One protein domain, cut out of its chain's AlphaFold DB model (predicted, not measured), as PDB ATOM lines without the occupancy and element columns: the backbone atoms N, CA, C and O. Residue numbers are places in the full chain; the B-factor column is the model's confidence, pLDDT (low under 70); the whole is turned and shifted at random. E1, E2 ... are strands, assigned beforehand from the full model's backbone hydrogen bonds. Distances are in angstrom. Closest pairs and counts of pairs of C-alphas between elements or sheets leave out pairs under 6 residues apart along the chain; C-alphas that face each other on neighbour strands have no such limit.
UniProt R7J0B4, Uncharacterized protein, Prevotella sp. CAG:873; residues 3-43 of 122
ATOM      1  N   GLN A   3      22.644 -24.103   1.929       89.31
ATOM      2  CA  GLN A   3      22.338 -24.784   0.679       89.31
ATOM      3  C   GLN A   3      21.278 -25.859   0.883       89.31
ATOM      4  O   GLN A   3      21.163 -26.434   1.964       89.31
ATOM      5  N   TYR A   4      20.549 -26.169  -0.190       90.62
ATOM      6  CA  TYR A   4      19.590 -27.264  -0.227       90.62
ATOM      7  C   TYR A   4      19.869 -28.221  -1.366       90.62
ATOM      8  O   TYR A   4      19.775 -27.851  -2.533       90.62
ATOM      9  N   ASN A   5      20.167 -29.467  -1.011       87.69
ATOM     10  CA  ASN A   5      20.494 -30.527  -1.952       87.69
ATOM     11  C   ASN A   5      19.888 -31.845  -1.470       87.69
ATOM     12  O   ASN A   5      20.036 -32.208  -0.307       87.69
ATOM     13  N   ASN A   6      19.231 -32.593  -2.362       88.44
ATOM     14  CA  ASN A   6      18.682 -33.923  -2.063       88.44
ATOM     15  C   ASN A   6      17.849 -33.977  -0.758       88.44
ATOM     16  O   ASN A   6      18.070 -34.839   0.094       88.44
ATOM     17  N   HIS A   7      16.919 -33.029  -0.585       88.56
ATOM     18  CA  HIS A   7      16.082 -32.901   0.619       88.56
ATOM     19  C   HIS A   7      16.876 -32.682   1.917       88.56
ATOM     20  O   HIS A   7      16.461 -33.106   2.999       88.56
ATOM     21  N   ARG A   8      18.048 -32.048   1.825       89.25
ATOM     22  CA  ARG A   8      18.903 -31.720   2.967       89.25
ATOM     23  C   ARG A   8      19.354 -30.273   2.913       89.25
ATOM     24  O   ARG A   8      19.763 -29.798   1.859       89.25
ATOM     25  N   ILE A   9      19.309 -29.621   4.067       91.44
ATOM     26  CA  ILE A   9      19.850 -28.291   4.328       91.44
ATOM     27  C   ILE A   9      21.256 -28.454   4.913       91.44
ATOM     28  O   ILE A   9      21.418 -29.172   5.900       91.44
ATOM     29  N   THR A  10      22.255 -27.810   4.313       90.25
ATOM     30  CA  THR A  10      23.681 -27.888   4.699       90.25
ATOM     31  C   THR A  10      24.352 -26.518   4.600       90.25
ATOM     32  O   THR A  10      23.875 -25.668   3.854       90.25
ATOM     33  N   SER A  11      25.476 -26.300   5.287       89.19
ATOM     34  CA  SER A  11      26.323 -25.115   5.065       89.19
ATOM     35  C   SER A  11      27.343 -25.369   3.950       89.19
ATOM     36  O   SER A  11      27.949 -26.439   3.902       89.19
ATOM     37  N   ASP A  12      27.571 -24.387   3.077       87.75
ATOM     38  CA  ASP A  12      28.659 -24.410   2.081       87.75
ATOM     39  C   ASP A  12      30.064 -24.292   2.702       87.75
ATOM     40  O   ASP A  12      31.050 -24.751   2.131       87.75
ATOM     41  N   SER A  13      30.141 -23.687   3.885       83.44
ATOM     42  CA  SER A  13      31.371 -23.332   4.589       83.44
ATOM     43  C   SER A  13      31.793 -24.396   5.601       83.44
ATOM     44  O   SER A  13      32.750 -24.202   6.346       83.44
ATOM     45  N   GLY A  14      31.081 -25.528   5.633       80.06
ATOM     46  CA  GLY A  14      31.317 -26.621   6.576       80.06
ATOM     47  C   GLY A  14      30.826 -26.342   8.000       80.06
ATOM     48  O   GLY A  14      31.088 -27.148   8.890       80.06
ATOM     49  N   LYS A  15      30.112 -25.232   8.217       88.00
ATOM     50  CA  LYS A  15      29.505 -24.873   9.506       88.00
ATOM     51  C   LYS A  15      28.291 -25.744   9.828       88.00
ATOM     52  O   LYS A  15      27.743 -26.439   8.967       88.00
ATOM     53  N   TYR A  16      27.832 -25.670  11.073       88.94
ATOM     54  CA  TYR A  16      26.567 -26.274  11.459       88.94
ATOM     55  C   TYR A  16      25.400 -25.434  10.946       88.94
ATOM     56  O   TYR A  16      25.478 -24.212  10.836       88.94
ATOM     57  N   VAL A  17      24.293 -26.104  10.656       90.06
ATOM     58  CA  VAL A  17      23.013 -25.466  10.377       90.06
ATOM     59  C   VAL A  17      22.127 -25.670  11.592       90.06
ATOM     60  O   VAL A  17      21.950 -26.804  12.045       90.06
ATOM     61  N   ARG A  18      21.555 -24.585  12.103       89.06
ATOM     62  CA  ARG A  18      20.558 -24.610  13.166       89.06
ATOM     63  C   ARG A  18      19.198 -24.237  12.608       89.06
ATOM     64  O   ARG A  18      19.053 -23.226  11.932       89.06
ATOM     65  N   ARG A  19      18.192 -25.051  12.903       91.00
ATOM     66  CA  ARG A  19      16.797 -24.752  12.586       91.00
ATOM     67  C   ARG A  19      16.220 -23.820  13.647       91.00
ATOM     68  O   ARG A  19      16.300 -24.115  14.835       91.00
ATOM     69  N   ILE A  20      15.615 -22.714  13.224       88.94
ATOM     70  CA  ILE A  20      15.133 -21.661  14.132       88.94
ATOM     71  C   ILE A  20      13.915 -22.129  14.943       88.94
ATOM     72  O   ILE A  20      13.761 -21.743  16.100       88.94
ATOM     73  N   SER A  21      13.066 -22.986  14.369       87.31
ATOM     74  CA  SER A  21      11.799 -23.394  14.993       87.31
ATOM     75  C   SER A  21      11.961 -24.222  16.271       87.31
ATOM     76  O   SER A  21      11.194 -24.040  17.213       87.31
ATOM     77  N   ASP A  22      12.935 -25.130  16.311       83.75
ATOM     78  CA  ASP A  22      13.154 -26.054  17.431       83.75
ATOM     79  C   ASP A  22      14.597 -26.070  17.946       83.75
ATOM     80  O   ASP A  22      14.908 -26.761  18.914       83.75
ATOM     81  N   GLY A  23      15.485 -25.294  17.324       82.62
ATOM     82  CA  GLY A  23      16.885 -25.206  17.709       82.62
ATOM     83  C   GLY A  23      17.711 -26.438  17.349       82.62
ATOM     84  O   GLY A  23      18.822 -26.552  17.861       82.62
ATOM     85  N   LEU A  24      17.209 -27.349  16.502       83.81
ATOM     86  CA  LEU A  24      17.980 -28.505  16.047       83.81
ATOM     87  C   LEU A  24      19.217 -28.030  15.277       83.81
ATOM     88  O   LEU A  24      19.079 -27.398  14.232       83.81
ATOM     89  N   THR A  25      20.405 -28.387  15.761       87.88
ATOM     90  CA  THR A  25      21.684 -28.052  15.125       87.88
ATOM     91  C   THR A  25      22.362 -29.313  14.606       87.88
ATOM     92  O   THR A  25      22.565 -30.263  15.359       87.88
ATOM     93  N   ALA A  26      22.716 -29.337  13.323       85.81
ATOM     94  CA  ALA A  26      23.429 -30.448  12.698       85.81
ATOM     95  C   ALA A  26      24.230 -29.971  11.480       85.81
ATOM     96  O   ALA A  26      23.980 -28.904  10.932       85.81
ATOM     97  N   THR A  27      25.169 -30.787  11.002       87.94
ATOM     98  CA  THR A  27      25.878 -30.522   9.735       87.94
ATOM     99  C   THR A  27      24.972 -30.683   8.510       87.94
ATOM    100  O   THR A  27      25.217 -30.080   7.466       87.94
ATOM    101  N   ALA A  28      23.906 -31.480   8.633       88.69
ATOM    102  CA  ALA A  28      22.871 -31.631   7.619       88.69
ATOM    103  C   ALA A  28      21.506 -31.905   8.266       88.69
ATOM    104  O   ALA A  28      21.367 -32.866   9.026       88.69
ATOM    105  N   ILE A  29      20.486 -31.119   7.916       87.50
ATOM    106  CA  ILE A  29      19.104 -31.314   8.381       87.50
ATOM    107  C   ILE A  29      18.244 -31.764   7.205       87.50
ATOM    108  O   ILE A  29      18.220 -31.113   6.165       87.50
ATOM    109  N   ALA A  30      17.528 -32.880   7.352       89.88
ATOM    110  CA  ALA A  30      16.555 -33.295   6.346       89.88
ATOM    111  C   ALA A  30      15.379 -32.305   6.319       89.88
ATOM    112  O   ALA A  30      14.739 -32.066   7.345       89.88
ATOM    113  N   ALA A  31      15.087 -31.751   5.146       85.38
ATOM    114  CA  ALA A  31      13.979 -30.835   4.927       85.38
ATOM    115  C   ALA A  31      13.271 -31.208   3.628       85.38
ATOM    116  O   ALA A  31      13.912 -31.459   2.610       85.38
ATOM    117  N   MET A  32      11.942 -31.250   3.658       83.31
ATOM    118  CA  MET A  32      11.153 -31.585   2.469       83.31
ATOM    119  C   MET A  32      10.970 -30.381   1.531       83.31
ATOM    120  O   MET A  32      10.666 -30.551   0.355       83.31
ATOM    121  N   THR A  33      11.172 -29.169   2.049       81.62
ATOM    122  CA  THR A  33      11.049 -27.892   1.339       81.62
ATOM    123  C   THR A  33      12.229 -26.989   1.679       81.62
ATOM    124  O   THR A  33      12.751 -27.043   2.794       81.62
ATOM    125  N   TYR A  34      12.641 -26.147   0.728       84.12
ATOM    126  CA  TYR A  34      13.727 -25.190   0.926       84.12
ATOM    127  C   TYR A  34      13.201 -23.811   1.320       84.12
ATOM    128  O   TYR A  34      12.640 -23.114   0.480       84.12
ATOM    129  N   ASN A  35      13.450 -23.419   2.569       87.56
ATOM    130  CA  ASN A  35      13.257 -22.063   3.075       87.56
ATOM    131  C   ASN A  35      14.515 -21.682   3.855       87.56
ATOM    132  O   ASN A  35      14.741 -22.223   4.933       87.56
ATOM    133  N   ALA A  36      15.352 -20.795   3.316       83.19
ATOM    134  CA  ALA A  36      16.586 -20.396   3.993       83.19
ATOM    135  C   ALA A  36      16.311 -19.654   5.313       83.19
ATOM    136  O   ALA A  36      17.053 -19.843   6.266       83.19
ATOM    137  N   ASP A  37      15.212 -18.896   5.384       88.44
ATOM    138  CA  ASP A  37      14.832 -18.094   6.556       88.44
ATOM    139  C   ASP A  37      14.491 -18.935   7.799       88.44
ATOM    140  O   ASP A  37      14.478 -18.405   8.905       88.44
ATOM    141  N   ASP A  38      14.240 -20.240   7.640       90.25
ATOM    142  CA  ASP A  38      13.971 -21.165   8.752       90.25
ATOM    143  C   ASP A  38      15.264 -21.686   9.415       90.25
ATOM    144  O   ASP A  38      15.206 -22.444  10.393       90.25
ATOM    145  N   TYR A  39      16.432 -21.316   8.878       90.12
ATOM    146  CA  TYR A  39      17.729 -21.847   9.278       90.12
ATOM    147  C   TYR A  39      18.786 -20.748   9.410       90.12
ATOM    148  O   TYR A  39      18.811 -19.773   8.666       90.12
ATOM    149  N   GLU A  40      19.718 -20.949  10.333       89.12
ATOM    150  CA  GLU A  40      20.891 -20.100  10.518       89.12
ATOM    151  C   GLU A  40      22.172 -20.944  10.491       89.12
ATOM    152  O   GLU A  40      22.169 -22.122  10.858       89.12
ATOM    153  N   GLU A  41      23.275 -20.352  10.033       88.31
ATOM    154  CA  GLU A  41      24.592 -20.977  10.158       88.31
ATOM    155  C   GLU A  41      25.165 -20.671  11.533       88.31
ATOM    156  O   GLU A  41      25.212 -19.517  11.956       88.31
ATOM    157  N   VAL A  42      25.633 -21.711  12.211       86.06
ATOM    158  CA  VAL A  42      26.257 -21.610  13.525       86.06
ATOM    159  C   VAL A  42      27.638 -22.239  13.438       86.06
ATOM    160  O   VAL A  42      27.805 -23.330  12.891       86.06
ATOM    161  N   ASP A  43      28.640 -21.540  13.963       82.56
ATOM    162  CA  ASP A  43      30.028 -22.013  13.950       82.56
ATOM    163  C   ASP A  43      30.220 -23.256  14.832       82.56
ATOM    164  O   ASP A  43      31.024 -24.130  14.512       82.56
TER     165      ASP A  43
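This is residues 3 to 43 of the 122 residues of an uncharacterized protein of Prevotella sp. CAG:873 (UniProt R7J0B4). Two small antiparallel sheets sit partly face to face, E1-E2-E4 and E3-E5, tied where residues 25 to 26, before E4, pair with residues 17 to 18 of E3. The 41 printed residues hold five named strands, E1 to E5 in order, and no named helix: all strand, though 18 residues, under half, are in named elements. The whole is compact, radius of gyration of the C-alphas 8.8 A, spanning 23 by 21 by 14 A.

Start at E1, residues 3 to 5, a hairpin with E2, residues 8 to 11; N 3 and O 10 are 2.8 A apart, within hydrogen-bond range. E4, residues 28 to 30, is antiparallel to E2, with N 9 and O 29 at 2.8 A. E5, residues 39 to 42, is antiparallel to E3, residues 16 to 19, with N 18 and O 40 at 2.8 A. Between E2 and E3, the closest C-alphas are those of Thr 10 and Val 17, 6.2 A. E1 and E5 are apart.

Find C-alpha 3 at (22.338, -24.784, 0.679), where E1 begins. E2 spans 10.2 A, E3 10.0 A and E5 9.5 A from first to last C-alpha, E5 ending at (26.257, -21.610, 13.525).

The C-alphas farthest apart, of Met 32 and Asp 43, are 24.1 A apart. The printed part has no cut and no long link; no printed residue is under 70 in pLDDT.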